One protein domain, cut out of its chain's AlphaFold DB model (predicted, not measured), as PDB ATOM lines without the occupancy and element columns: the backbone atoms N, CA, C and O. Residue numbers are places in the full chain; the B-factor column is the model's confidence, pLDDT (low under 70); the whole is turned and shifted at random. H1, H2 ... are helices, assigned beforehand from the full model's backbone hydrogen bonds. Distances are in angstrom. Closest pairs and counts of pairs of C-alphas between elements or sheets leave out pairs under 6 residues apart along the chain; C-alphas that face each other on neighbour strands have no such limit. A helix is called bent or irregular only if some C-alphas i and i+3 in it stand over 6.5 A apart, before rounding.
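What this domain is: This is residues 15 to 230 of the 552 residues of the protein "Hypothetical protein" of Micromonas pusilla (UniProt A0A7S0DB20). Three helical hairpins, H4b with H5, H7 with H8 and H10 with H11, stand one after another along the longest axis and make a bundle of six helices or arms. H3 and H4a pack at one end of it, with H2 beyond H3; H12 packs on H10 at the other end, with H9 on H12. H1 packs on H5, and the short H6 is wedged beside H4b, H5 and H8. The printed part has 216 residues with twelve named helices, H1 to H12 in order along the chain, and no named strand; the class is all helix. The whole is compact, with a radius of gyration of the C-alphas of 17.4 A and spans of 52 by 40 by 34 A.

Where its parts are: The printed part begins at Thr 15, and H1 is residues 24 to 27, with C-alpha 24 at (186.976, 218.036, 183.915). H2 is residues 33 to 38 and H3 residues 44 to 54, 15.3 A long. H4, residues 58 to 82, was assigned as one helix by its hydrogen bonds but is bent: C-alphas 67 and 70 are 8.5 A apart. Its arms are H4a, residues 58 to 67, 14.8 A, and H4b, residues 70 to 82, 18.3 A, about perpendicular at 85 degrees. H5 is residues 86 to 102, 24.1 A; H6 is residues 104 to 110; H7 is residues 120 to 130, 15.1 A; and H8 is residues 134 to 149, 22.7 A. H9 is residues 159 to 164, H10 residues 180 to 197, 25.9 A, with C-alpha 180 at (180.505, 187.535, 190.973), and H11 residues 205 to 216, 16.0 A. H12, residues 222 to 228, ends at C-alpha 228, (172.570, 193.118, 208.707).

How they stand to each other: H4b, H5, H7, H8, H10 and H11 form an up and down bundle, each running against the one before it. H7 and H8, a hairpin, touch at a shallow tilt of 31 degrees, opposite ways; their closest C-alphas, Leu 129 and Gln 137, are 4.3 A apart. H4b and H5 form another hairpin, H4b with residues 76 to 80 alone, at a shallow tilt of 28 degrees; the closest C-alphas are Leu 80 and Ala 89, 5.7 A. H5 touches H8 at a steep tilt of 37 degrees, only just past shallow, with Asp 90 and Ala 136 closest at 6.0 A. H8 touches H11 the same way at a shallow tilt of 12 degrees, Ala 145 to Ala 212 at 5.4 A. The hairpin of H10 and H11 has a steep tilt of 39 degrees, Cys 192 to Val 209 at 5.7 A. H3 touches H4b at a steep tilt of 67 degrees, Asp 46 to Ala 75 at 4.6 A. H9 touches H12, Ala 162 to Pro 224 at 5.4 A. H5 and H6 touch only at the corner, and only just, with 3 pairs of C-alphas within 8 A. Every O i to N i+4 pair is within hydrogen-bond range in H2, H3, H4a, H4b, H5 and H7 to H12; H6 has 0 of 3, but 4 of 4 O i to N i+3 pairs, and H1 is too short for an O i to N i+4 pair.

The domain as a whole: The C-alphas farthest apart, Asp 34 and Val 170, are 53.6 A apart. The printed part has no cut. The link from H9 to H10, residues 165 to 179, is long. The mean pLDDT of the printed part is 88.7; residue 15 and residues 115 to 118, 152 to 155 and 168 to 177 are under 70.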
ATOM      1  N   THR A  15     170.480 213.398 190.636       68.88
ATOM      2  CA  THR A  15     171.924 213.605 190.527       68.88
ATOM      3  C   THR A  15     172.577 213.137 191.820       68.88
ATOM      4  O   THR A  15     172.194 213.582 192.900       68.88
ATOM      5  N   MET A  16     173.531 212.214 191.709       79.12
ATOM      6  CA  MET A  16     174.331 211.781 192.856       79.12
ATOM      7  C   MET A  16     175.277 212.898 193.288       79.12
ATOM      8  O   MET A  16     175.815 213.617 192.444       79.12
ATOM      9  N   ILE A  17     175.478 213.038 194.595       82.00
ATOM     10  CA  ILE A  17     176.337 214.080 195.164       82.00
ATOM     11  C   ILE A  17     177.785 213.859 194.693       82.00
ATOM     12  O   ILE A  17     178.247 212.722 194.648       82.00
ATOM     13  N   PHE A  18     178.470 214.940 194.303       84.44
ATOM     14  CA  PHE A  18     179.857 214.962 193.805       84.44
ATOM     15  C   PHE A  18     180.148 214.138 192.544       84.44
ATOM     16  O   PHE A  18     181.303 214.056 192.140       84.44
ATOM     17  N   ALA A  19     179.138 213.553 191.890       80.50
ATOM     18  CA  ALA A  19     179.333 212.625 190.776       80.50
ATOM     19  C   ALA A  19     180.330 213.144 189.729       80.50
ATOM     20  O   ALA A  19     181.344 212.499 189.474       80.50
ATOM     21  N   THR A  20     180.091 214.344 189.202       86.38
ATOM     22  CA  THR A  20     180.882 214.955 188.123       86.38
ATOM     23  C   THR A  20     181.892 215.992 188.611       86.38
ATOM     24  O   THR A  20     182.556 216.626 187.800       86.38
ATOM     25  N   ASP A  21     182.023 216.197 189.920       88.88
ATOM     26  CA  ASP A  21     182.998 217.141 190.467       88.88
ATOM     27  C   ASP A  21     184.423 216.649 190.168       88.88
ATOM     28  O   ASP A  21     184.702 215.452 190.278       88.88
ATOM     29  N   ASP A  22     185.313 217.569 189.797       89.88
ATOM     30  CA  ASP A  22     186.738 217.329 189.519       89.88
ATOM     31  C   ASP A  22     187.052 216.387 188.344       89.88
ATOM     32  O   ASP A  22     188.216 216.051 188.140       89.88
ATOM     33  N   ILE A  23     186.064 215.974 187.537       92.94
ATOM     34  CA  ILE A  23     186.337 215.124 186.362       92.94
ATOM     35  C   ILE A  23     186.920 215.923 185.193       92.94
ATOM     36  O   ILE A  23     187.781 215.414 184.489       92.94
ATOM     37  N   ALA A  24     186.507 217.182 185.009       92.00
ATOM     38  CA  ALA A  24     186.976 218.036 183.915       92.00
ATOM     39  C   ALA A  24     188.515 218.188 183.869       92.00
ATOM     40  O   ALA A  24     189.099 217.835 182.847       92.00
ATOM     41  N   PRO A  25     189.211 218.581 184.960       93.62
ATOM     42  CA  PRO A  25     190.675 218.682 184.940       93.62
ATOM     43  C   PRO A  25     191.380 217.324 184.800       93.62
ATOM     44  O   PRO A  25     192.571 217.272 184.500       93.62
ATOM     45  N   VAL A  26     190.685 216.214 185.062       93.94
ATOM     46  CA  VAL A  26     191.217 214.865 184.834       93.94
ATOM     47  C   VAL A  26     191.107 214.496 183.353       93.94
ATOM     48  O   VAL A  26     192.056 213.941 182.810       93.94
ATOM     49  N   LEU A  27     190.000 214.850 182.695       92.94
ATOM     50  CA  LEU A  27     189.769 214.617 181.262       92.94
ATOM     51  C   LEU A  27     190.683 215.457 180.358       92.94
ATOM     52  O   LEU A  27     190.972 215.052 179.240       92.94
ATOM     53  N   GLU A  28     191.199 216.587 180.843       92.44
ATOM     54  CA  GLU A  28     192.192 217.398 180.120       92.44
ATOM     55  C   GLU A  28     193.598 216.765 180.088       92.44
ATOM     56  O   GLU A  28     194.475 217.214 179.345       92.44
ATOM     57  N   ARG A  29     193.852 215.724 180.893       92.56
ATOM     58  CA  ARG A  29     195.171 215.082 180.975       92.56
ATOM     59  C   ARG A  29     195.431 214.206 179.755       92.56
ATOM     60  O   ARG A  29     194.609 213.387 179.360       92.56
ATOM     61  N   THR A  30     196.646 214.286 179.222       89.56
ATOM     62  CA  THR A  30     197.079 213.423 178.121       89.56
ATOM     63  C   THR A  30     197.505 212.049 178.630       89.56
ATOM     64  O   THR A  30     198.480 211.931 179.378       89.56
ATOM     65  N   VAL A  31     196.832 210.994 178.174       91.31
ATOM     66  CA  VAL A  31     197.228 209.607 178.449       91.31
ATOM     67  C   VAL A  31     198.232 209.121 177.401       91.31
ATOM     68  O   VAL A  31     197.995 209.216 176.197       91.31
ATOM     69  N   GLN A  32     199.350 208.545 177.852       92.38
ATOM     70  CA  GLN A  32     200.383 207.972 176.980       92.38
ATOM     71  C   GLN A  32     199.980 206.588 176.440       92.38
ATOM     72  O   GLN A  32     200.558 205.564 176.804       92.38
ATOM     73  N   TRP A  33     198.979 206.550 175.560       93.00
ATOM     74  CA  TRP A  33     198.443 205.309 174.982       93.00
ATOM     75  C   TRP A  33     199.498 204.445 174.277       93.00
ATOM     76  O   TRP A  33     199.451 203.223 174.391       93.00
ATOM     77  N   ASP A  34     200.476 205.060 173.609       92.69
ATOM     78  CA  ASP A  34     201.521 204.332 172.875       92.69
ATOM     79  C   ASP A  34     202.423 203.521 173.822       92.69
ATOM     80  O   ASP A  34     202.823 202.400 173.510       92.69
ATOM     81  N   SER A  35     202.666 204.036 175.033       92.19
ATOM     82  CA  SER A  35     203.388 203.323 176.098       92.19
ATOM     83  C   SER A  35     202.591 202.117 176.617       92.19
ATOM     84  O   SER A  35     203.140 201.035 176.855       92.19
ATOM     85  N   LEU A  36     201.267 202.261 176.734       92.00
ATOM     86  CA  LEU A  36     200.373 201.180 177.163       92.00
ATOM     87  C   LEU A  36     200.264 200.069 176.106       92.00
ATOM     88  O   LEU A  36     200.206 198.888 176.457       92.00
ATOM     89  N   LEU A  37     200.285 200.434 174.820       93.00
ATOM     90  CA  LEU A  37     200.342 199.487 173.701       93.00
ATOM     91  C   LEU A  37     201.681 198.743 173.675       93.00
ATOM     92  O   LEU A  37     201.702 197.514 173.600       93.00
ATOM     93  N   ALA A  38     202.798 199.467 173.813       93.62
ATOM     94  CA  ALA A  38     204.137 198.877 173.836       93.62
ATOM     95  C   ALA A  38     204.314 197.867 174.985       93.62
ATOM     96  O   ALA A  38     204.935 196.819 174.809       93.62
ATOM     97  N   SER A  39     203.717 198.149 176.148       92.69
ATOM     98  CA  SER A  39     203.714 197.263 177.321       92.69
ATOM     99  C   SER A  39     202.655 196.153 177.278       92.69
ATOM    100  O   SER A  39     202.601 195.335 178.195       92.69
ATOM    101  N   ARG A  40     201.840 196.077 176.212       91.50
ATOM    102  CA  ARG A  40     200.749 195.097 176.031       91.50
ATOM    103  C   ARG A  40     199.706 195.112 177.156       91.50
ATOM    104  O   ARG A  40     199.061 194.097 177.412       91.50
ATOM    105  N   LEU A  41     199.531 196.253 177.823       89.31
ATOM    106  CA  LEU A  41     198.496 196.430 178.849       89.31
ATOM    107  C   LEU A  41     197.114 196.676 178.228       89.31
ATOM    108  O   LEU A  41     196.093 196.385 178.850       89.31
ATOM    109  N   VAL A  42     197.087 197.193 176.998       92.06
ATOM    110  CA  VAL A  42     195.883 197.470 176.202       92.06
ATOM    111  C   VAL A  42     196.103 197.008 174.761       92.06
ATOM    112  O   VAL A  42     197.247 196.881 174.320       92.06
ATOM    113  N   THR A  43     195.026 196.763 174.018       93.94
ATOM    114  CA  THR A  43     195.099 196.410 172.592       93.94
ATOM    115  C   THR A  43     194.886 197.628 171.689       93.94
ATOM    116  O   THR A  43     194.286 198.625 172.096       93.94
ATOM    117  N   GLU A  44     195.333 197.552 170.429       94.69
ATOM    118  CA  GLU A  44     195.051 198.601 169.430       94.69
ATOM    119  C   GLU A  44     193.544 198.796 169.216       94.69
ATOM    120  O   GLU A  44     193.085 199.918 168.997       94.69
ATOM    121  N   ALA A  45     192.764 197.714 169.326       93.75
ATOM    122  CA  ALA A  45     191.310 197.767 169.261       93.75
ATOM    123  C   ALA A  45     190.722 198.569 170.435       93.75
ATOM    124  O   ALA A  45     189.889 199.443 170.195       93.75
ATOM    125  N   ASP A  46     191.199 198.339 171.666       93.06
ATOM    126  CA  ASP A  46     190.751 199.086 172.852       93.06
ATOM    127  C   ASP A  46     191.015 200.591 172.679       93.06
ATOM    128  O   ASP A  46     190.108 201.411 172.822       93.06
ATOM    129  N   VAL A  47     192.246 200.964 172.302       94.69
ATOM    130  CA  VAL A  47     192.640 202.375 172.132       94.69
ATOM    131  C   VAL A  47     191.849 203.043 171.008       94.69
ATOM    132  O   VAL A  47     191.410 204.184 171.160       94.69
ATOM    133  N   LYS A  48     191.631 202.342 169.888       94.62
ATOM    134  CA  LYS A  48     190.858 202.863 168.754       94.62
ATOM    135  C   LYS A  48     189.416 203.180 169.147       94.62
ATOM    136  O   LYS A  48     188.908 204.231 168.764       94.62
ATOM    137  N   VAL A  49     188.764 202.293 169.898       95.31
ATOM    138  CA  VAL A  49     187.377 202.493 170.347       95.31
ATOM    139  C   VAL A  49     187.294 203.616 171.385       95.31
ATOM    140  O   VAL A  49     186.386 204.439 171.301       95.31
ATOM    141  N   ILE A  50     188.260 203.709 172.308       95.12
ATOM    142  CA  ILE A  50     188.310 204.781 173.318       95.12
ATOM    143  C   ILE A  50     188.483 206.155 172.658       95.12
ATOM    144  O   ILE A  50     187.659 207.038 172.889       95.12
ATOM    145  N   ARG A  51     189.488 206.334 171.790       93.62
ATOM    146  CA  ARG A  51     189.693 207.603 171.057       93.62
ATOM    147  C   ARG A  51     188.512 207.932 170.145       93.62
ATOM    148  O   ARG A  51     188.073 209.073 170.072       93.62
ATOM    149  N   GLY A  52     187.937 206.905 169.515       91.69
ATOM    150  CA  GLY A  52     186.741 207.027 168.686       91.69
ATOM    151  C   GLY A  52     185.513 207.564 169.425       91.69
ATOM    152  O   GLY A  52     184.622 208.089 168.766       91.69
ATOM    153  N   TYR A  53     185.472 207.471 170.757       93.56
ATOM    154  CA  TYR A  53     184.463 208.107 171.603       93.56
ATOM    155  C   TYR A  53     184.931 209.461 172.156       93.56
ATOM    156  O   TYR A  53     184.175 210.433 172.105       93.56
ATOM    157  N   ASP A  54     186.156 209.532 172.682       91.44
ATOM    158  CA  ASP A  54     186.648 210.716 173.393       91.44
ATOM    159  C   ASP A  54     186.779 211.943 172.481       91.44
ATOM    160  O   ASP A  54     186.282 213.016 172.821       91.44
ATOM    161  N   ASP A  55     187.298 211.760 171.263       87.94
ATOM    162  CA  ASP A  55     187.532 212.848 170.300       87.94
ATOM    163  C   ASP A  55     186.230 213.415 169.684       87.94
ATOM    164  O   ASP A  55     186.254 214.351 168.881       87.94
ATOM    165  N   GLN A  56     185.070 212.834 170.007       87.56
ATOM    166  CA  GLN A  56     183.786 213.167 169.389       87.56
ATOM    167  C   GLN A  56     183.000 214.220 170.176       87.56
ATOM    168  O   GLN A  56     182.976 214.230 171.405       87.56
ATOM    169  N   GLY A  57     182.233 215.051 169.463       85.56
ATOM    170  CA  GLY A  57     181.250 215.947 170.083       85.56
ATOM    171  C   GLY A  57     180.027 215.206 170.669       85.56
ATOM    172  O   GLY A  57     179.778 214.049 170.317       85.56
ATOM    173  N   PRO A  58     179.181 215.863 171.492       82.75
ATOM    174  CA  PRO A  58     178.115 215.198 172.260       82.75
ATOM    175  C   PRO A  58     177.101 214.386 171.431       82.75
ATOM    176  O   PRO A  58     176.681 213.299 171.827       82.75
ATOM    177  N   LEU A  59     176.705 214.889 170.255       83.62
ATOM    178  CA  LEU A  59     175.764 214.190 169.367       83.62
ATOM    179  C   LEU A  59     176.401 212.960 168.707       83.62
ATOM    180  O   LEU A  59     175.756 211.918 168.594       83.62
ATOM    181  N   ALA A  60     177.670 213.071 168.311       89.56
ATOM    182  CA  ALA A  60     178.422 211.977 167.710       89.56
ATOM    183  C   ALA A  60     178.722 210.877 168.739       89.56
ATOM    184  O   ALA A  60     178.549 209.701 168.427       89.56
ATOM    185  N   ARG A  61     179.033 211.242 169.993       91.00
ATOM    186  CA  ARG A  61     179.169 210.296 171.116       91.00
ATOM    187  C   ARG A  61     177.918 209.443 171.310       91.00
ATOM    188  O   ARG A  61     178.019 208.232 171.480       91.00
ATOM    189  N   ARG A  62     176.723 210.039 171.229       89.25
ATOM    190  CA  ARG A  62     175.463 209.282 171.323       89.25
ATOM    191  C   ARG A  62     175.324 208.253 170.196       89.25
ATOM    192  O   ARG A  62     175.025 207.099 170.485       89.25
ATOM    193  N   ALA A  63     175.555 208.659 168.948       91.19
ATOM    194  CA  ALA A  63     175.486 207.751 167.801       91.19
ATOM    195  C   ALA A  63     176.545 206.636 167.884       91.19
ATOM    196  O   ALA A  63     176.263 205.485 167.557       91.19
ATOM    197  N   PHE A  64     177.742 206.959 168.382       94.06
ATOM    198  CA  PHE A  64     178.809 205.990 168.614       94.06
ATOM    199  C   PHE A  64     178.405 204.928 169.644       94.06
ATOM    200  O   PHE A  64     178.579 203.738 169.401       94.06
ATOM    201  N   LEU A  65     177.811 205.331 170.773       93.12
ATOM    202  CA  LEU A  65     177.364 204.397 171.815       93.12
ATOM    203  C   LEU A  65     176.267 203.439 171.332       93.12
ATOM    204  O   LEU A  65     176.224 202.287 171.768       93.12
ATOM    205  N   GLU A  66     175.403 203.885 170.419       90.88
ATOM    206  CA  GLU A  66     174.386 203.027 169.801       90.88
ATOM    207  C   GLU A  66     175.011 201.913 168.940       90.88
ATOM    208  O   GLU A  66     174.440 200.827 168.856       90.88
ATOM    209  N   GLN A  67     176.193 202.146 168.356       91.94
ATOM    210  CA  GLN A  67     176.882 201.197 167.472       91.94
ATOM    211  C   GLN A  67     177.928 200.339 168.199       91.94
ATOM    212  O   GLN A  67     177.985 199.133 167.983       91.94
ATOM    213  N   SER A  68     178.738 200.947 169.068       93.81
ATOM    214  CA  SER A  68     179.940 200.341 169.664       93.81
ATOM    215  C   SER A  68     179.993 200.469 171.190       93.81
ATOM    216  O   SER A  68     181.047 200.302 171.799       93.81
ATOM    217  N   GLY A  69     178.866 200.761 171.845       94.06
ATOM    218  CA  GLY A  69     178.816 200.958 173.297       94.06
ATOM    219  C   GLY A  69     179.332 199.773 174.134       94.06
ATOM    220  O   GLY A  69     180.115 200.010 175.052       94.06
ATOM    221  N   PRO A  70     178.941 198.507 173.867       93.56
ATOM    222  CA  PRO A  70     179.467 197.353 174.605       93.56
ATOM    223  C   PRO A  70     180.978 197.150 174.431       93.56
ATOM    224  O   PRO A  70     181.657 196.819 175.401       93.56
ATOM    225  N   ASP A  71     181.505 197.396 173.230       93.75
ATOM    226  CA  ASP A  71     182.939 197.292 172.943       93.75
ATOM    227  C   ASP A  71     183.723 198.394 173.664       93.75
ATOM    228  O   ASP A  71     184.762 198.127 174.264       93.75
ATOM    229  N   LEU A  72     183.184 199.621 173.692       95.50
ATOM    230  CA  LEU A  72     183.750 200.721 174.473       95.50
ATOM    231  C   LEU A  72     183.765 200.390 175.965       95.50
ATOM    232  O   LEU A  72     184.783 200.576 176.626       95.50
ATOM    233  N   ALA A  73     182.656 199.878 176.502       94.75
ATOM    234  CA  ALA A  73     182.580 199.477 177.902       94.75
ATOM    235  C   ALA A  73     183.639 198.413 178.235       94.75
ATOM    236  O   ALA A  73     184.307 198.525 179.262       94.75
ATOM    237  N   GLN A  74     183.842 197.429 177.352       93.06
ATOM    238  CA  GLN A  74     184.880 196.418 177.527       93.06
ATOM    239  C   GLN A  74     186.289 197.015 177.488       93.06
ATOM    240  O   GLN A  74     187.096 196.705 178.361       93.06
ATOM    241  N   ALA A  75     186.572 197.898 176.528       94.31
ATOM    242  CA  ALA A  75     187.865 198.566 176.413       94.31
ATOM    243  C   ALA A  75     188.194 199.387 177.671       94.31
ATOM    244  O   ALA A  75     189.281 199.262 178.233       94.31
ATOM    245  N   LEU A  76     187.232 200.166 178.177       95.44
ATOM    246  CA  LEU A  76     187.394 200.944 179.410       95.44
ATOM    247  C   LEU A  76     187.648 200.030 180.627       95.44
ATOM    248  O   LEU A  76     188.542 200.303 181.428       95.44
ATOM    249  N   LEU A  77     186.919 198.914 180.751       93.31
ATOM    250  CA  LEU A  77     187.137 197.933 181.824       93.31
ATOM    251  C   LEU A  77     188.500 197.230 181.711       93.31
ATOM    252  O   LEU A  77     189.169 197.047 182.728       93.31
ATOM    253  N   ASN A  78     188.943 196.888 180.498       92.31
ATOM    254  CA  ASN A  78     190.265 196.306 180.248       92.31
ATOM    255  C   ASN A  78     191.379 197.242 180.732       92.31
ATOM    256  O   ASN A  78     192.305 196.790 181.409       92.31
ATOM    257  N   VAL A  79     191.266 198.549 180.460       93.62
ATOM    258  CA  VAL A  79     192.231 199.539 180.961       93.62
ATOM    259  C   VAL A  79     192.238 199.563 182.491       93.62
ATOM    260  O   VAL A  79     193.307 199.451 183.087       93.62
ATOM    261  N   LEU A  80     191.072 199.632 183.149       93.31
ATOM    262  CA  LEU A  80     190.987 199.616 184.621       93.31
ATOM    263  C   LEU A  80     191.516 198.319 185.254       93.31
ATOM    264  O   LEU A  80     191.964 198.321 186.404       93.31
ATOM    265  N   ARG A  81     191.443 197.203 184.524       91.50
ATOM    266  CA  ARG A  81     191.933 195.895 184.968       91.50
ATOM    267  C   ARG A  81     193.450 195.781 184.862       91.50
ATOM    268  O   ARG A  81     194.076 195.271 185.789       91.50
ATOM    269  N   ASN A  82     194.020 196.247 183.754       91.31
ATOM    270  CA  ASN A  82     195.416 195.986 183.405       91.31
ATOM    271  C   ASN A  82     196.356 197.135 183.783       91.31
ATOM    272  O   ASN A  82     197.541 196.904 184.018       91.31
ATOM    273  N   VAL A  83     195.858 198.370 183.854       88.00
ATOM    274  CA  VAL A  83     196.694 199.544 184.114       88.00
ATOM    275  C   VAL A  83     196.718 199.868 185.604       88.00
ATOM    276  O   VAL A  83     195.699 200.132 186.241       88.00
ATOM    277  N   SER A  84     197.923 199.864 186.172       86.19
ATOM    278  CA  SER A  84     198.172 200.222 187.571       86.19
ATOM    279  C   SER A  84     198.416 201.718 187.784       86.19
ATOM    280  O   SER A  84     198.312 202.180 188.920       86.19
ATOM    281  N   HIS A  85     198.724 202.470 186.721       90.19
ATOM    282  CA  HIS A  85     198.998 203.904 186.791       90.19
ATOM    283  C   HIS A  85     197.740 204.695 187.169       90.19
ATOM    284  O   HIS A  85     196.716 204.612 186.486       90.19
ATOM    285  N   GLN A  86     197.830 205.478 188.248       91.75
ATOM    286  CA  GLN A  86     196.673 206.147 188.840       91.75
ATOM    287  C   GLN A  86     196.041 207.173 187.893       91.75
ATOM    288  O   GLN A  86     194.830 207.144 187.727       91.75
ATOM    289  N   ASP A  87     196.835 208.003 187.206       92.50
ATOM    290  CA  ASP A  87     196.273 209.021 186.303       92.50
ATOM    291  C   ASP A  87     195.497 208.410 185.135       92.50
ATOM    292  O   ASP A  87     194.485 208.955 184.704       92.50
ATOM    293  N   THR A  88     195.941 207.256 184.630       93.69
ATOM    294  CA  THR A  88     195.239 206.558 183.545       93.69
ATOM    295  C   THR A  88     193.937 205.954 184.052       93.69
ATOM    296  O   THR A  88     192.916 206.040 183.372       93.69
ATOM    297  N   ALA A  89     193.957 205.366 185.253       93.19
ATOM    298  CA  ALA A  89     192.756 204.842 185.885       93.19
ATOM    299  C   ALA A  89     191.747 205.962 186.184       93.19
ATOM    300  O   ALA A  89     190.569 205.802 185.875       93.19
ATOM    301  N   ASP A  90     192.201 207.101 186.713       95.31
ATOM    302  CA  ASP A  90     191.366 208.271 186.999       95.31
ATOM    303  C   ASP A  90     190.757 208.852 185.720       95.31
ATOM    304  O   ASP A  90     189.562 209.140 185.699       95.31
ATOM    305  N   TYR A  91     191.539 208.963 184.642       96.56
ATOM    306  CA  TYR A  91     191.059 209.420 183.337       96.56
ATOM    307  C   TYR A  91     189.993 208.489 182.749       96.56
ATOM    308  O   TYR A  91     188.903 208.932 182.388       96.56
ATOM    309  N   VAL A  92     190.251 207.179 182.715       96.06
ATOM    310  CA  VAL A  92     189.266 206.207 182.216       96.06
ATOM    311  C   VAL A  92     188.010 206.204 183.079       96.06
ATOM    312  O   VAL A  92     186.895 206.136 182.565       96.06
ATOM    313  N   LEU A  93     188.167 206.320 184.393       95.56
ATOM    314  CA  LEU A  93     187.041 206.389 185.307       95.56
ATOM    315  C   LEU A  93     186.242 207.687 185.129       95.56
ATOM    316  O   LEU A  93     185.015 207.641 185.183       95.56
ATOM    317  N   ALA A  94     186.900 208.814 184.850       95.75
ATOM    318  CA  ALA A  94     186.254 210.078 184.506       95.75
ATOM    319  C   ALA A  94     185.424 209.965 183.216       95.75
ATOM    320  O   ALA A  94     184.279 210.418 183.210       95.75
ATOM    321  N   LEU A  95     185.925 209.276 182.179       95.44
ATOM    322  CA  LEU A  95     185.154 208.989 180.958       95.44
ATOM    323  C   LEU A  95     183.907 208.145 181.249       95.44
ATOM    324  O   LEU A  95     182.817 208.435 180.750       95.44
ATOM    325  N   ILE A  96     184.041 207.110 182.089       96.12
ATOM    326  CA  ILE A  96     182.898 206.285 182.506       96.12
ATOM    327  C   ILE A  96     181.878 207.135 183.276       96.12
ATOM    328  O   ILE A  96     180.675 207.028 183.028       96.12
ATOM    329  N   VAL A  97     182.339 207.979 184.204       95.38
ATOM    330  CA  VAL A  97     181.478 208.868 184.991       95.38
ATOM    331  C   VAL A  97     180.729 209.837 184.089       95.38
ATOM    332  O   VAL A  97     179.510 209.928 184.219       95.38
ATOM    333  N   GLU A  98     181.414 210.527 183.175       92.56
ATOM    334  CA  GLU A  98     180.796 211.457 182.225       92.56
ATOM    335  C   GLU A  98     179.717 210.743 181.401       92.56
ATOM    336  O   GLU A  98     178.558 211.170 181.368       92.56
ATOM    337  N   MET A  99     180.056 209.574 180.849       92.75
ATOM    338  CA  MET A  99     179.126 208.759 180.077       92.75
ATOM    339  C   MET A  99     177.873 208.387 180.888       92.75
ATOM    340  O   MET A  99     176.759 208.521 180.377       92.75
ATOM    341  N   LEU A 100     178.026 207.914 182.129       92.69
ATOM    342  CA  LEU A 100     176.914 207.466 182.978       92.69
ATOM    343  C   LEU A 100     176.132 208.619 183.630       92.69
ATOM    344  O   LEU A 100     174.964 208.437 183.985       92.69
ATOM    345  N   ALA A 101     176.753 209.787 183.809       90.50
ATOM    346  CA  ALA A 101     176.113 210.983 184.347       90.50
ATOM    347  C   ALA A 101     175.171 211.636 183.326       90.50
ATOM    348  O   ALA A 101     174.091 212.097 183.703       90.50
ATOM    349  N   GLU A 102     175.538 211.628 182.042       89.00
ATOM    350  CA  GLU A 102     174.683 212.118 180.956       89.00
ATOM    351  C   GLU A 102     173.406 211.276 180.790       89.00
ATOM    352  O   GLU A 102     172.302 211.822 180.682       89.00
ATOM    353  N   ASP A 103     173.548 209.947 180.777       88.94
ATOM    354  CA  ASP A 103     172.427 209.018 180.649       88.94
ATOM    355  C   ASP A 103     172.674 207.713 181.415       88.94
ATOM    356  O   ASP A 103     173.439 206.838 181.003       88.94
ATOM    357  N   LYS A 104     171.923 207.537 182.506       88.00
ATOM    358  CA  LYS A 104     171.973 206.335 183.346       88.00
ATOM    359  C   LYS A 104     171.659 205.035 182.597       88.00
ATOM    360  O   LYS A 104     172.048 203.966 183.059       88.00
ATOM    361  N   THR A 105     170.944 205.087 181.468       90.19
ATOM    362  CA  THR A 105     170.608 203.883 180.688       90.19
ATOM    363  C   THR A 105     171.834 203.272 180.005       90.19
ATOM    364  O   THR A 105     171.846 202.066 179.747       90.19
ATOM    365  N   ARG A 106     172.913 204.050 179.825       92.06
ATOM    366  CA  ARG A 106     174.200 203.594 179.272       92.06
ATOM    367  C   ARG A 106     174.913 202.568 180.157       92.06
ATOM    368  O   ARG A 106     175.756 201.826 179.661       92.06
ATOM    369  N   ALA A 107     174.501 202.414 181.421       91.69
ATOM    370  CA  ALA A 107     174.894 201.282 182.264       91.69
ATOM    371  C   ALA A 107     174.644 199.922 181.579       91.69
ATOM    372  O   ALA A 107     175.366 198.954 181.813       91.69
ATOM    373  N   ALA A 108     173.654 199.844 180.682       90.75
ATOM    374  CA  ALA A 108     173.362 198.640 179.916       90.75
ATOM    375  C   ALA A 108     174.501 198.205 178.976       90.75
ATOM    376  O   ALA A 108     174.553 197.025 178.635       90.75
ATOM    377  N   HIS A 109     175.405 199.104 178.569       92.75
ATOM    378  CA  HIS A 109     176.573 198.737 177.764       92.75
ATOM    379  C   HIS A 109     177.566 197.890 178.567       92.75
ATOM    380  O   HIS A 109     177.996 196.854 178.076       92.75
ATOM    381  N   PHE A 110     177.822 198.235 179.833       92.56
ATOM    382  CA  PHE A 110     178.675 197.435 180.727       92.56
ATOM    383  C   PHE A 110     178.076 196.067 181.049       92.56
ATOM    384  O   PHE A 110     178.802 195.089 181.174       92.56
ATOM    385  N   HIS A 111     176.746 195.968 181.140       88.12
ATOM    386  CA  HIS A 111     176.074 194.678 181.336       88.12
ATOM    387  C   HIS A 111     176.112 193.769 180.101       88.12
ATOM    388  O   HIS A 111     175.799 192.587 180.221       88.12
ATOM    389  N   ARG A 112     176.409 194.318 178.918       87.94
ATOM    390  CA  ARG A 112     176.463 193.591 177.640       87.94
ATOM    391  C   ARG A 112     177.879 193.508 177.067       87.94
ATOM    392  O   ARG A 112     178.032 193.020 175.951       87.94
ATOM    393  N   ALA A 113     178.876 194.018 177.785       85.06
ATOM    394  CA  ALA A 113     180.255 194.059 177.324       85.06
ATOM    395  C   ALA A 113     180.778 192.628 177.065       85.06
ATOM    396  O   ALA A 113     180.511 191.730 177.872       85.06
ATOM    397  N   PRO A 114     181.488 192.380 175.949       73.69
ATOM    398  CA  PRO A 114     182.041 191.062 175.646       73.69
ATOM    399  C   PRO A 114     182.985 190.565 176.747       73.69
ATOM    400  O   PRO A 114     184.013 191.176 177.009       73.69
ATOM    401  N   GLY A 115     182.662 189.438 177.382       65.38
ATOM    402  CA  GLY A 115     183.454 188.910 178.499       65.38
ATOM    403  C   GLY A 115     183.110 189.512 179.861       65.38
ATOM    404  O   GLY A 115     183.784 189.180 180.826       65.38
ATOM    405  N   ALA A 116     182.062 190.337 179.969       62.09
ATOM    406  CA  ALA A 116     181.407 190.624 181.238       62.09
ATOM    407  C   ALA A 116     180.471 189.457 181.599       62.09
ATOM    408  O   ALA A 116     179.260 189.517 181.376       62.09
ATOM    409  N   ASN A 117     181.023 188.369 182.137       59.69
ATOM    410  CA  ASN A 117     180.232 187.239 182.619       59.69
ATOM    411  C   ASN A 117     179.450 187.673 183.865       59.69
ATOM    412  O   ASN A 117     179.987 187.646 184.962       59.69
ATOM    413  N   GLU A 118     178.212 188.148 183.688       60.97
ATOM    414  CA  GLU A 118     177.217 188.599 184.688       60.97
ATOM    415  C   GLU A 118     177.671 189.543 185.832       60.97
ATOM    416  O   GLU A 118     176.802 190.081 186.525       60.97
ATOM    417  N   GLY A 119     178.967 189.826 186.008       72.06
ATOM    418  CA  GLY A 119     179.544 190.423 187.211       72.06
ATOM    419  C   GLY A 119     180.950 191.027 187.096       72.06
ATOM    420  O   GLY A 119     181.321 191.788 187.987       72.06
ATOM    421  N   ASP A 120     181.706 190.788 186.019       81.25
ATOM    422  CA  ASP A 120     183.105 191.256 185.928       81.25
ATOM    423  C   ASP A 120     183.244 192.781 185.991       81.25
ATOM    424  O   ASP A 120     184.124 193.290 186.681       81.25
ATOM    425  N   ALA A 121     182.318 193.527 185.378       89.88
ATOM    426  CA  ALA A 121     182.294 194.989 185.468       89.88
ATOM    427  C   ALA A 121     182.171 195.486 186.922       89.88
ATOM    428  O   ALA A 121     182.779 196.490 187.296       89.88
ATOM    429  N   TYR A 122     181.403 194.774 187.757       91.56
ATOM    430  CA  TYR A 122     181.276 195.100 189.175       91.56
ATOM    431  C   TYR A 122     182.594 194.818 189.894       91.56
ATOM    432  O   TYR A 122     183.085 195.685 190.613       91.56
ATOM    433  N   ALA A 123     183.187 193.644 189.674       91.25
ATOM    434  CA  ALA A 123     184.451 193.268 190.300       91.25
ATOM    435  C   ALA A 123     185.600 194.212 189.908       91.25
ATOM    436  O   ALA A 123     186.394 194.607 190.764       91.25
ATOM    437  N   ASP A 124     185.667 194.623 188.638       92.44
ATOM    438  CA  ASP A 124     186.676 195.556 188.141       92.44
ATOM    439  C   ASP A 124     186.567 196.930 188.807       92.44
ATOM    440  O   ASP A 124     187.553 197.445 189.341       92.44
ATOM    441  N   LEU A 125     185.360 197.497 188.857       95.00
ATOM    442  CA  LEU A 125     185.122 198.779 189.519       95.00
ATOM    443  C   LEU A 125     185.304 198.687 191.039       95.00
ATOM    444  O   LEU A 125     185.841 199.608 191.651       95.00
ATOM    445  N   PHE A 126     184.919 197.573 191.664       95.69
ATOM    446  CA  PHE A 126     185.131 197.371 193.096       95.69
ATOM    447  C   PHE A 126     186.619 197.271 193.446       95.69
ATOM    448  O   PHE A 126     187.052 197.801 194.466       95.69
ATOM    449  N   ARG A 127     187.443 196.674 192.577       94.62
ATOM    450  CA  ARG A 127     188.903 196.667 192.751       94.62
ATOM    451  C   ARG A 127     189.485 198.078 192.750       94.62
ATOM    452  O   ARG A 127     190.408 198.352 193.513       94.62
ATOM    453  N   VAL A 128     188.952 198.969 191.914       94.69
ATOM    454  CA  VAL A 128     189.326 200.390 191.909       94.69
ATOM    455  C   VAL A 128     188.861 201.069 193.203       94.69
ATOM    456  O   VAL A 128     189.663 201.733 193.856       94.69
ATOM    457  N   LEU A 129     187.617 200.821 193.632       95.75
ATOM    458  CA  LEU A 129     187.048 201.316 194.897       95.75
ATOM    459  C   LEU A 129     187.838 200.865 196.141       95.75
ATOM    460  O   LEU A 129     187.935 201.589 197.129       95.75
ATOM    461  N   ALA A 130     188.406 199.662 196.121       93.44
ATOM    462  CA  ALA A 130     189.146 199.120 197.255       93.44
ATOM    463  C   ALA A 130     190.497 199.824 197.490       93.44
ATOM    464  O   ALA A 130     191.034 199.760 198.597       93.44
ATOM    465  N   LYS A 131     191.051 200.517 196.484       91.12
ATOM    466  CA  LYS A 131     192.308 201.266 196.624       91.12
ATOM    467  C   LYS A 131     192.076 202.550 197.437       91.12
ATOM    468  O   LYS A 131     191.064 203.215 197.224       91.12
ATOM    469  N   PRO A 132     192.993 202.952 198.340       91.50
ATOM    470  CA  PRO A 132     192.831 204.126 199.203       91.50
ATOM    471  C   PRO A 132     193.119 205.443 198.458       91.50
ATOM    472  O   PRO A 132     193.976 206.225 198.859       91.50
ATOM    473  N   HIS A 133     192.408 205.687 197.359       93.00
ATOM    474  CA  HIS A 133     192.516 206.904 196.562       93.00
ATOM    475  C   HIS A 133     191.153 207.584 196.471       93.00
ATOM    476  O   HIS A 133     190.270 207.115 195.758       93.00
ATOM    477  N   TRP A 134     190.979 208.711 197.165       91.31
ATOM    478  CA  TRP A 134     189.662 209.327 197.373       91.31
ATOM    479  C   TRP A 134     188.875 209.574 196.069       91.31
ATOM    480  O   TRP A 134     187.681 209.288 196.033       91.31
ATOM    481  N   PHE A 135     189.529 210.050 194.996       94.19
ATOM    482  CA  PHE A 135     188.866 210.331 193.713       94.19
ATOM    483  C   PHE A 135     188.359 209.038 193.071       94.19
ATOM    484  O   PHE A 135     187.158 208.880 192.867       94.19
ATOM    485  N   ALA A 136     189.260 208.078 192.839       94.12
ATOM    486  CA  ALA A 136     188.919 206.762 192.320       94.12
ATOM    487  C   ALA A 136     187.839 206.054 193.152       94.12
ATOM    488  O   ALA A 136     186.921 205.473 192.581       94.12
ATOM    489  N   GLN A 137     187.892 206.155 194.484       95.38
ATOM    490  CA  GLN A 137     186.858 205.616 195.366       95.38
ATOM    491  C   GLN A 137     185.492 206.244 195.091       95.38
ATOM    492  O   GLN A 137     184.517 205.535 194.856       95.38
ATOM    493  N   GLU A 138     185.409 207.571 195.082       94.31
ATOM    494  CA  GLU A 138     184.150 208.272 194.840       94.31
ATOM    495  C   GLU A 138     183.571 207.952 193.456       94.31
ATOM    496  O   GLU A 138     182.381 207.650 193.323       94.31
ATOM    497  N   LYS A 139     184.410 207.986 192.420       95.69
ATOM    498  CA  LYS A 139     183.968 207.781 191.041       95.69
ATOM    499  C   LYS A 139     183.613 206.318 190.765       95.69
ATOM    500  O   LYS A 139     182.587 206.050 190.146       95.69
ATOM    501  N   ALA A 140     184.377 205.362 191.294       96.88
ATOM    502  CA  ALA A 140     184.048 203.942 191.184       96.88
ATOM    503  C   ALA A 140     182.748 203.609 191.926       96.88
ATOM    504  O   ALA A 140     181.920 202.861 191.404       96.88
ATOM    505  N   LEU A 141     182.527 204.211 193.099       97.12
ATOM    506  CA  LEU A 141     181.284 204.081 193.853       97.12
ATOM    507  C   LEU A 141     180.076 204.594 193.054       97.12
ATOM    508  O   LEU A 141     179.049 203.915 192.989       97.12
ATOM    509  N   PHE A 142     180.206 205.759 192.409       95.88
ATOM    510  CA  PHE A 142     179.185 206.296 191.509       95.88
ATOM    511  C   PHE A 142     178.875 205.324 190.360       95.88
ATOM    512  O   PHE A 142     177.707 205.001 190.122       95.88
ATOM    513  N   CYS A 143     179.908 204.824 189.677       95.75
ATOM    514  CA  CYS A 143     179.754 203.885 188.567       95.75
ATOM    515  C   CYS A 143     179.044 202.602 189.016       95.75
ATOM    516  O   CYS A 143     178.052 202.207 188.407       95.75
ATOM    517  N   LEU A 144     179.481 201.995 190.124       95.38
ATOM    518  CA  LEU A 144     178.858 200.800 190.700       95.38
ATOM    519  C   LEU A 144     177.377 201.027 191.020       95.38
ATOM    520  O   LEU A 144     176.532 200.217 190.639       95.38
ATOM    521  N   ALA A 145     177.040 202.144 191.664       94.38
ATOM    522  CA  ALA A 145     175.657 202.463 191.997       94.38
ATOM    523  C   ALA A 145     174.777 202.643 190.743       94.38
ATOM    524  O   ALA A 145     173.632 202.182 190.716       94.38
ATOM    525  N   ARG A 146     175.314 203.244 189.671       92.38
ATOM    526  CA  ARG A 146     174.633 203.359 188.369       92.38
ATOM    527  C   ARG A 146     174.421 202.006 187.688       92.38
ATOM    528  O   ARG A 146     173.339 201.771 187.149       92.38
ATOM    529  N   LEU A 147     175.406 201.106 187.741       91.69
ATOM    530  CA  LEU A 147     175.256 199.745 187.214       91.69
ATOM    531  C   LEU A 147     174.143 198.981 187.940       91.69
ATOM    532  O   LEU A 147     173.328 198.312 187.306       91.69
ATOM    533  N   VAL A 148     174.049 199.120 189.263       89.81
ATOM    534  CA  VAL A 148     172.975 198.493 190.048       89.81
ATOM    535  C   VAL A 148     171.602 199.057 189.689       89.81
ATOM    536  O   VAL A 148     170.675 198.284 189.442       89.81
ATOM    537  N   GLU A 149     171.461 200.382 189.573       87.25
ATOM    538  CA  GLU A 149     170.198 201.007 189.150       87.25
ATOM    539  C   GLU A 149     169.730 200.518 187.769       87.25
ATOM    540  O   GLU A 149     168.530 200.374 187.528       87.25
ATOM    541  N   GLY A 150     170.665 200.216 186.864       82.31
ATOM    542  CA  GLY A 150     170.364 199.652 185.549       82.31
ATOM    543  C   GLY A 150     169.795 198.225 185.579       82.31
ATOM    544  O   GLY A 150     169.227 197.788 184.576       82.31
ATOM    545  N   ARG A 151     169.914 197.497 186.702       77.56
ATOM    546  CA  ARG A 151     169.440 196.107 186.866       77.56
ATOM    547  C   ARG A 151     168.319 195.930 187.891       77.56
ATOM    548  O   ARG A 151     167.985 194.794 188.192       77.56
ATOM    549  N   LEU A 152     167.653 197.002 188.332       62.25
ATOM    550  CA  LEU A 152     166.552 196.950 189.319       62.25
ATOM    551  C   LEU A 152     165.427 195.933 189.009       62.25
ATOM    552  O   LEU A 152     164.685 195.567 189.913       62.25
ATOM    553  N   ALA A 153     165.278 195.494 187.751       56.47
ATOM    554  CA  ALA A 153     164.250 194.546 187.312       56.47
ATOM    555  C   ALA A 153     164.726 193.087 187.138       56.47
ATOM    556  O   ALA A 153     163.892 192.222 186.884       56.47
ATOM    557  N   LYS A 154     166.033 192.800 187.216       64.94
ATOM    558  CA  LYS A 154     166.583 191.439 187.078       64.94
ATOM    559  C   LYS A 154     167.122 190.967 188.426       64.94
ATOM    560  O   LYS A 154     167.711 191.768 189.146       64.94
ATOM    561  N   ASP A 155     166.943 189.684 188.742       67.12
ATOM    562  CA  ASP A 155     167.580 189.089 189.919       67.12
ATOM    563  C   ASP A 155     169.106 189.215 189.770       67.12
ATOM    564  O   ASP A 155     169.681 188.826 188.753       67.12
ATOM    565  N   LEU A 156     169.741 189.838 190.761       74.00
ATOM    566  CA  LEU A 156     171.191 190.018 190.834       74.00
ATOM    567  C   LEU A 156     171.885 188.800 191.464       74.00
ATOM    568  O   LEU A 156     173.087 188.861 191.709       74.00
ATOM    569  N   GLY A 157     171.143 187.726 191.750       78.94
ATOM    570  CA  GLY A 157     171.617 186.564 192.497       78.94
ATOM    571  C   GLY A 157     171.740 186.846 193.996       78.94
ATOM    572  O   GLY A 157     172.523 186.198 194.685       78.94
ATOM    573  N   LEU A 158     171.011 187.850 194.498       83.88
ATOM    574  CA  LEU A 158     171.080 188.287 195.896       83.88
ATOM    575  C   LEU A 158     170.047 187.598 196.792       83.88
ATOM    576  O   LEU A 158     170.179 187.662 198.010       83.88
ATOM    577  N   SER A 159     169.052 186.923 196.220       84.12
ATOM    578  CA  SER A 159     167.925 186.335 196.954       84.12
ATOM    579  C   SER A 159     168.353 185.413 198.106       84.12
ATOM    580  O   SER A 159     167.867 185.565 199.225       84.12
ATOM    581  N   ALA A 160     169.313 184.510 197.876       82.88
ATOM    582  CA  ALA A 160     169.794 183.576 198.899       82.88
ATOM    583  C   ALA A 160     170.513 184.276 200.069       82.88
ATOM    584  O   ALA A 160     170.267 183.957 201.232       82.88
ATOM    585  N   VAL A 161     171.377 185.256 199.782       85.12
ATOM    586  CA  VAL A 161     172.084 186.009 200.833       85.12
ATOM    587  C   VAL A 161     171.153 186.989 201.545       85.12
ATOM    588  O   VAL A 161     171.233 187.144 202.759       85.12
ATOM    589  N   ALA A 162     170.207 187.589 200.821       86.25
ATOM    590  CA  ALA A 162     169.174 188.435 201.394       86.25
ATOM    591  C   ALA A 162     168.302 187.647 202.380       86.25
ATOM    592  O   ALA A 162     168.056 188.135 203.480       86.25
ATOM    593  N   ALA A 163     167.910 186.416 202.032       85.50
ATOM    594  CA  ALA A 163     167.207 185.500 202.928       85.50
ATOM    595  C   ALA A 163     168.030 185.181 204.189       85.50
ATOM    596  O   ALA A 163     167.518 185.293 205.301       85.50
ATOM    597  N   ALA A 164     169.326 184.874 204.041       84.50
ATOM    598  CA  ALA A 164     170.226 184.631 205.175       84.50
ATOM    599  C   ALA A 164     170.390 185.860 206.094       84.50
ATOM    600  O   ALA A 164     170.593 185.716 207.298       84.50
ATOM    601  N   CYS A 165     170.252 187.069 205.546       84.56
ATOM    602  CA  CYS A 165     170.251 188.328 206.289       84.56
ATOM    603  C   CYS A 165     168.860 188.745 206.814       84.56
ATOM    604  O   CYS A 165     168.702 189.883 207.255       84.56
ATOM    605  N   GLY A 166     167.858 187.856 206.782       79.38
ATOM    606  CA  GLY A 166     166.514 188.103 207.323       79.38
ATOM    607  C   GLY A 166     165.492 188.648 206.320       79.38
ATOM    608  O   GLY A 166     164.500 189.247 206.731       79.38
ATOM    609  N   GLY A 167     165.732 188.500 205.015       79.06
ATOM    610  CA  GLY A 167     164.787 188.845 203.950       79.06
ATOM    611  C   GLY A 167     163.579 187.902 203.857       79.06
ATOM    612  O   GLY A 167     163.597 186.795 204.381       79.06
ATOM    613  N   ASP A 168     162.537 188.337 203.138       67.56
ATOM    614  CA  ASP A 168     161.244 187.629 203.049       67.56
ATOM    615  C   ASP A 168     161.286 186.339 202.204       67.56
ATOM    616  O   ASP A 168     160.330 185.561 202.192       67.56
ATOM    617  N   ALA A 169     162.358 186.131 201.434       67.62
ATOM    618  CA  ALA A 169     162.499 184.967 200.570       67.62
ATOM    619  C   ALA A 169     162.864 183.725 201.392       67.62
ATOM    620  O   ALA A 169     163.759 183.762 202.232       67.62
ATOM    621  N   VAL A 170     162.205 182.598 201.111       62.38
ATOM    622  CA  VAL A 170     162.602 181.309 201.688       62.38
ATOM    623  C   VAL A 170     163.961 180.920 201.094       62.38
ATOM    624  O   VAL A 170     164.096 180.942 199.865       62.38
ATOM    625  N   PRO A 171     164.966 180.555 201.914       61.03
ATOM    626  CA  PRO A 171     166.237 180.060 201.404       61.03
ATOM    627  C   PRO A 171     165.986 178.837 200.515       61.03
ATOM    628  O   PRO A 171     165.496 177.811 200.983       61.03
ATOM    629  N   SER A 172     166.291 178.941 199.222       59.28
ATOM    630  CA  SER A 172     166.210 177.786 198.331       59.28
ATOM    631  C   SER A 172     167.440 176.909 198.536       59.28
ATOM    632  O   SER A 172     168.564 177.340 198.281       59.28
ATOM    633  N   ALA A 173     167.231 175.659 198.957       57.38
ATOM    634  CA  ALA A 173     168.295 174.661 199.088       57.38
ATOM    635  C   ALA A 173     168.964 174.309 197.740       57.38
ATOM    636  O   ALA A 173     170.030 173.703 197.723       57.38
ATOM    637  N   THR A 174     168.355 174.706 196.615       58.34
ATOM    638  CA  THR A 174     168.881 174.528 195.253       58.34
ATOM    639  C   THR A 174     169.333 175.848 194.620       58.34
ATOM    640  O   THR A 174     169.407 175.942 193.394       58.34
ATOM    641  N   ALA A 175     169.575 176.896 195.416       61.62
ATOM    642  CA  ALA A 175     170.078 178.163 194.894       61.62
ATOM    643  C   ALA A 175     171.456 177.962 194.246       61.62
ATOM    644  O   ALA A 175     172.349 177.345 194.831       61.62
ATOM    645  N   ALA A 176     171.623 178.485 193.030       63.78
ATOM    646  CA  ALA A 176     172.913 178.496 192.354       63.78
ATOM    647  C   ALA A 176     173.973 179.200 193.229       63.78
ATOM    648  O   ALA A 176     173.627 180.112 193.991       63.78
ATOM    649  N   PRO A 177     175.257 178.804 193.133       68.12
ATOM    650  CA  PRO A 177     176.330 179.499 193.830       68.12
ATOM    651  C   PRO A 177     176.318 180.991 193.488       68.12
ATOM    652  O   PRO A 177     176.012 181.388 192.363       68.12
ATOM    653  N   MET A 178     176.642 181.811 194.486       75.62
ATOM    654  CA  MET A 178     176.615 183.266 194.371       75.62
ATOM    655  C   MET A 178     177.508 183.730 193.215       75.62
ATOM    656  O   MET A 178     178.717 183.507 193.230       75.62
ATOM    657  N   GLY A 179     176.908 184.385 192.221       82.62
ATOM    658  CA  GLY A 179     177.646 184.964 191.102       82.62
ATOM    659  C   GLY A 179     178.541 186.126 191.540       82.62
ATOM    660  O   GLY A 179     178.319 186.752 192.580       82.62
ATOM    661  N   VAL A 180     179.524 186.465 190.704       85.94
ATOM    662  CA  VAL A 180     180.505 187.535 190.973       85.94
ATOM    663  C   VAL A 180     179.818 188.864 191.306       85.94
ATOM    664  O   VAL A 180     180.191 189.519 192.276       85.94
ATOM    665  N   ALA A 181     178.758 189.235 190.575       85.81
ATOM    666  CA  ALA A 181     178.005 190.461 190.848       85.81
ATOM    667  C   ALA A 181     177.407 190.482 192.259       85.81
ATOM    668  O   ALA A 181     177.578 191.464 192.977       85.81
ATOM    669  N   ALA A 182     176.727 189.407 192.667       87.88
ATOM    670  CA  ALA A 182     176.133 189.300 193.995       87.88
ATOM    671  C   ALA A 182     177.201 189.424 195.089       87.88
ATOM    672  O   ALA A 182     177.038 190.214 196.020       87.88
ATOM    673  N   GLN A 183     178.329 188.724 194.931       90.19
ATOM    674  CA  GLN A 183     179.450 188.802 195.865       90.19
ATOM    675  C   GLN A 183     180.006 190.228 195.966       90.19
ATOM    676  O   GLN A 183     180.195 190.745 197.069       90.19
ATOM    677  N   THR A 184     180.220 190.893 194.830       92.12
ATOM    678  CA  THR A 184     180.692 192.279 194.808       92.12
ATOM    679  C   THR A 184     179.695 193.236 195.461       92.12
ATOM    680  O   THR A 184     180.108 194.167 196.145       92.12
ATOM    681  N   LEU A 185     178.386 193.021 195.310       92.38
ATOM    682  CA  LEU A 185     177.376 193.869 195.946       92.38
ATOM    683  C   LEU A 185     177.332 193.704 197.464       92.38
ATOM    684  O   LEU A 185     177.189 194.701 198.171       92.38
ATOM    685  N   VAL A 186     177.523 192.487 197.973       93.69
ATOM    686  CA  VAL A 186     177.693 192.256 199.416       93.69
ATOM    687  C   VAL A 186     178.915 193.025 199.931       93.69
ATOM    688  O   VAL A 186     178.806 193.772 200.904       93.69
ATOM    689  N   GLN A 187     180.054 192.919 199.239       95.69
ATOM    690  CA  GLN A 187     181.276 193.653 199.591       95.69
ATOM    691  C   GLN A 187     181.090 195.174 199.500       95.69
ATOM    692  O   GLN A 187     181.580 195.910 200.354       95.69
ATOM    693  N   LEU A 188     180.342 195.658 198.505       96.94
ATOM    694  CA  LEU A 188     180.021 197.071 198.332       96.94
ATOM    695  C   LEU A 188     179.182 197.610 199.492       96.94
ATOM    696  O   LEU A 188     179.500 198.670 200.026       96.94
ATOM    697  N   VAL A 189     178.146 196.883 199.918       97.06
ATOM    698  CA  VAL A 189     177.323 197.276 201.074       97.06
ATOM    699  C   VAL A 189     178.166 197.337 202.349       97.06
ATOM    700  O   VAL A 189     178.077 198.314 203.097       97.06
ATOM    701  N   GLN A 190     179.025 196.339 202.571       96.88
ATOM    702  CA  GLN A 190     179.943 196.315 203.711       96.88
ATOM    703  C   GLN A 190     180.928 197.489 203.672       96.88
ATOM    704  O   GLN A 190     181.134 198.150 204.694       96.88
ATOM    705  N   TRP A 191     181.490 197.788 202.497       97.75
ATOM    706  CA  TRP A 191     182.393 198.919 202.292       97.75
ATOM    707  C   TRP A 191     181.689 200.254 202.564       97.75
ATOM    708  O   TRP A 191     182.214 201.072 203.316       97.75
ATOM    709  N   CYS A 192     180.470 200.449 202.053       97.88
ATOM    710  CA  CYS A 192     179.653 201.631 202.335       97.88
ATOM    711  C   CYS A 192     179.428 201.812 203.844       97.88
ATOM    712  O   CYS A 192     179.681 202.885 204.386       97.88
ATOM    713  N   CYS A 193     179.026 200.756 204.556       97.06
ATOM    714  CA  CYS A 193     178.835 200.829 206.007       97.06
ATOM    715  C   CYS A 193     180.154 201.121 206.747       97.06
ATOM    716  O   CYS A 193     180.163 201.867 207.724       97.06
ATOM    717  N   ALA A 194     181.288 200.592 206.275       96.25
ATOM    718  CA  ALA A 194     182.600 200.913 206.831       96.25
ATOM    719  C   ALA A 194     182.970 202.393 206.639       96.25
ATOM    720  O   ALA A 194     183.487 203.006 207.570       96.25
ATOM    721  N   GLN A 195     182.646 202.988 205.488       95.06
ATOM    722  CA  GLN A 195     182.860 204.416 205.237       95.06
ATOM    723  C   GLN A 195     181.977 205.321 206.100       95.06
ATOM    724  O   GLN A 195     182.422 206.398 206.484       95.06
ATOM    725  N   LEU A 196     180.753 204.901 206.441       94.88
ATOM    726  CA  LEU A 196     179.920 205.650 207.389       94.88
ATOM    727  C   LEU A 196     180.498 205.625 208.812       94.88
ATOM    728  O   LEU A 196     180.353 206.599 209.542       94.88
ATOM    729  N   ARG A 197     181.185 204.540 209.200       94.38
ATOM    730  CA  ARG A 197     181.883 204.441 210.496       94.38
ATOM    731  C   ARG A 197     183.187 205.231 210.518       94.38
ATOM    732  O   ARG A 197     183.476 205.923 211.487       94.38
ATOM    733  N   LYS A 198     184.001 205.073 209.474       93.50
ATOM    734  CA  LYS A 198     185.325 205.684 209.345       93.50
ATOM    735  C   LYS A 198     185.508 206.200 207.914       93.50
ATOM    736  O   LYS A 198     186.008 205.462 207.062       93.50
ATOM    737  N   PRO A 199     185.102 207.453 207.647       93.19
ATOM    738  CA  PRO A 199     185.174 208.036 206.312       93.19
ATOM    739  C   PRO A 199     186.620 208.129 205.814       93.19
ATOM    740  O   PRO A 199     187.493 208.616 206.531       93.19
ATOM    741  N   SER A 200     186.880 207.715 204.571       91.56
ATOM    742  CA  SER A 200     188.196 207.868 203.931       91.56
ATOM    743  C   SER A 200     188.508 209.317 203.551       91.56
ATOM    744  O   SER A 200     189.672 209.690 203.432       91.56
ATOM    745  N   HIS A 201     187.472 210.143 203.386       90.88
ATOM    746  CA  HIS A 201     187.587 211.565 203.084       90.88
ATOM    747  C   HIS A 201     186.645 212.386 203.980       90.88
ATOM    748  O   HIS A 201     185.444 212.093 204.008       90.88
ATOM    749  N   PRO A 202     187.123 213.463 204.636       86.62
ATOM    750  CA  PRO A 202     186.391 214.155 205.703       86.62
ATOM    751  C   PRO A 202     185.062 214.778 205.260       86.62
ATOM    752  O   PRO A 202     184.127 214.852 206.046       86.62
ATOM    753  N   LYS A 203     184.960 215.227 204.001       86.38
ATOM    754  CA  LYS A 203     183.779 215.958 203.494       86.38
ATOM    755  C   LYS A 203     183.012 215.260 202.369       86.38
ATOM    756  O   LYS A 203     181.958 215.736 201.970       86.38
ATOM    757  N   ARG A 204     183.552 214.170 201.814       89.50
ATOM    758  CA  ARG A 204     183.044 213.583 200.554       89.50
ATOM    759  C   ARG A 204     182.600 212.145 200.694       89.50
ATOM    760  O   ARG A 204     181.590 211.776 200.111       89.50
ATOM    761  N   ALA A 205     183.294 211.356 201.515       91.88
ATOM    762  CA  ALA A 205     182.983 209.941 201.652       91.88
ATOM    763  C   ALA A 205     181.542 209.722 202.142       91.88
ATOM    764  O   ALA A 205     180.802 208.985 201.500       91.88
ATOM    765  N   VAL A 206     181.102 210.416 203.201       93.31
ATOM    766  CA  VAL A 206     179.736 210.249 203.734       93.31
ATOM    767  C   VAL A 206     178.656 210.621 202.702       93.31
ATOM    768  O   VAL A 206     177.820 209.761 202.423       93.31
ATOM    769  N   PRO A 207     178.658 211.813 202.066       93.19
ATOM    770  CA  PRO A 207     177.641 212.132 201.061       93.19
ATOM    771  C   PRO A 207     177.641 211.189 199.855       93.19
ATOM    772  O   PRO A 207     176.576 210.754 199.418       93.19
ATOM    773  N   SER A 208     178.819 210.819 199.351       93.62
ATOM    774  CA  SER A 208     178.943 209.904 198.213       93.62
ATOM    775  C   SER A 208     178.430 208.501 198.556       93.62
ATOM    776  O   SER A 208     177.755 207.869 197.742       93.62
ATOM    777  N   VAL A 209     178.662 208.034 199.786       96.12
ATOM    778  CA  VAL A 209     178.163 206.745 200.292       96.12
ATOM    779  C   VAL A 209     176.663 206.756 200.523       96.12
ATOM    780  O   VAL A 209     175.994 205.811 200.112       96.12
ATOM    781  N   VAL A 210     176.104 207.806 201.124       96.12
ATOM    782  CA  VAL A 210     174.646 207.936 201.289       96.12
ATOM    783  C   VAL A 210     173.959 207.938 199.923       96.12
ATOM    784  O   VAL A 210     172.986 207.213 199.708       96.12
ATOM    785  N   SER A 211     174.521 208.679 198.969       93.81
ATOM    786  CA  SER A 211     174.074 208.704 197.582       93.81
ATOM    787  C   SER A 211     174.122 207.317 196.931       93.81
ATOM    788  O   SER A 211     173.150 206.866 196.316       93.81
ATOM    789  N   ALA A 212     175.212 206.576 197.114       95.75
ATOM    790  CA  ALA A 212     175.305 205.199 196.643       95.75
ATOM    791  C   ALA A 212     174.266 204.289 197.312       95.75
ATOM    792  O   ALA A 212     173.515 203.606 196.619       95.75
ATOM    793  N   LEU A 213     174.139 204.326 198.637       96.94
ATOM    794  CA  LEU A 213     173.190 203.503 199.389       96.94
ATOM    795  C   LEU A 213     171.742 203.751 198.967       96.94
ATOM    796  O   LEU A 213     171.016 202.787 198.743       96.94
ATOM    797  N   ALA A 214     171.328 205.001 198.761       94.38
ATOM    798  CA  ALA A 214     169.974 205.298 198.293       94.38
ATOM    799  C   ALA A 214     169.697 204.745 196.881       94.38
ATOM    800  O   ALA A 214     168.545 204.513 196.525       94.38
ATOM    801  N   ALA A 215     170.729 204.523 196.055       92.31
ATOM    802  CA  ALA A 215     170.589 203.833 194.770       92.31
ATOM    803  C   ALA A 215     170.511 202.312 194.955       92.31
ATOM    804  O   ALA A 215     169.610 201.666 194.420       92.31
ATOM    805  N   LEU A 216     171.417 201.756 195.764       93.75
ATOM    806  CA  LEU A 216     171.500 200.323 196.042       93.75
ATOM    807  C   LEU A 216     170.228 199.794 196.731       93.75
ATOM    808  O   LEU A 216     169.704 198.761 196.330       93.75
ATOM    809  N   LEU A 217     169.674 200.532 197.701       94.31
ATOM    810  CA  LEU A 217     168.436 200.200 198.432       94.31
ATOM    811  C   LEU A 217     167.171 200.187 197.554       94.31
ATOM    812  O   LEU A 217     166.113 199.711 197.987       94.31
ATOM    813  N   GLY A 218     167.268 200.698 196.320       89.81
ATOM    814  CA  GLY A 218     166.241 200.513 195.298       89.81
ATOM    815  C   GLY A 218     166.053 199.037 194.928       89.81
ATOM    816  O   GLY A 218     164.937 198.629 194.609       89.81
ATOM    817  N   VAL A 219     167.109 198.222 195.035       88.50
ATOM    818  CA  VAL A 219     167.033 196.760 194.928       88.50
ATOM    819  C   VAL A 219     166.520 196.203 196.255       88.50
ATOM    820  O   VAL A 219     167.134 196.398 197.305       88.50
ATOM    821  N   ARG A 220     165.397 195.479 196.219       88.56
ATOM    822  CA  ARG A 220     164.750 194.935 197.428       88.56
ATOM    823  C   ARG A 220     165.697 194.052 198.247       88.56
ATOM    824  O   ARG A 220     165.772 194.224 199.460       88.56
ATOM    825  N   ASP A 221     166.473 193.209 197.573       88.75
ATOM    826  CA  ASP A 221     167.400 192.252 198.192       88.75
ATOM    827  C   ASP A 221     168.639 192.903 198.824       88.75
ATOM    828  O   ASP A 221     169.353 192.265 199.591       88.75
ATOM    829  N   VAL A 222     168.889 194.192 198.569       92.50
ATOM    830  CA  VAL A 222     169.960 194.936 199.249       92.50
ATOM    831  C   VAL A 222     169.537 195.386 200.651       92.50
ATOM    832  O   VAL A 222     170.385 195.557 201.527       92.50
ATOM    833  N   ARG A 223     168.235 195.556 200.914       94.56
ATOM    834  CA  ARG A 223     167.743 196.066 202.208       94.56
ATOM    835  C   ARG A 223     168.124 195.156 203.387       94.56
ATOM    836  O   ARG A 223     168.632 195.697 204.373       94.56
ATOM    837  N   PRO A 224     167.989 193.814 203.303       94.06
ATOM    838  CA  PRO A 224     168.476 192.919 204.353       94.06
ATOM    839  C   PRO A 224     169.994 193.017 204.557       94.06
ATOM    840  O   PRO A 224     170.454 193.032 205.692       94.06
ATOM    841  N   LEU A 225     170.780 193.177 203.483       95.06
ATOM    842  CA  LEU A 225     172.244 193.307 203.569       95.06
ATOM    843  C   LEU A 225     172.672 194.567 204.329       95.06
ATOM    844  O   LEU A 225     173.561 194.514 205.181       95.06
ATOM    845  N   VAL A 226     172.038 195.705 204.026       96.75
ATOM    846  CA  VAL A 226     172.302 196.981 204.710       96.75
ATOM    847  C   VAL A 226     171.902 196.882 206.179       96.75
ATOM    848  O   VAL A 226     172.660 197.311 207.046       96.75
ATOM    849  N   THR A 227     170.756 196.264 206.465       95.31
ATOM    850  CA  THR A 227     170.258 196.060 207.836       95.31
ATOM    851  C   THR A 227     171.209 195.178 208.641       95.31
ATOM    852  O   THR A 227     171.647 195.568 209.718       95.31
ATOM    853  N   HIS A 228     171.619 194.038 208.082       94.62
ATOM    854  CA  HIS A 228     172.570 193.118 208.707       94.62
ATOM    855  C   HIS A 228     173.955 193.748 208.938       94.62
ATOM    856  O   HIS A 228     174.631 193.425 209.909       94.62
ATOM    857  N   SER A 229     174.374 194.684 208.081       94.50
ATOM    858  CA  SER A 229     175.659 195.393 208.207       94.50
ATOM    859  C   SER A 229     175.649 196.536 209.244       94.50
ATOM    860  O   SER A 229     176.649 197.259 209.365       94.50
ATOM    861  N   GLY A 230     174.540 196.724 209.971       93.50
ATOM    862  CA  GLY A 230     174.335 197.823 210.925       93.50
ATOM    863  C   GLY A 230     174.063 199.172 210.251       93.50
ATOM    864  O   GLY A 230     174.338 200.228 210.812       93.50
TER     865      GLY A 230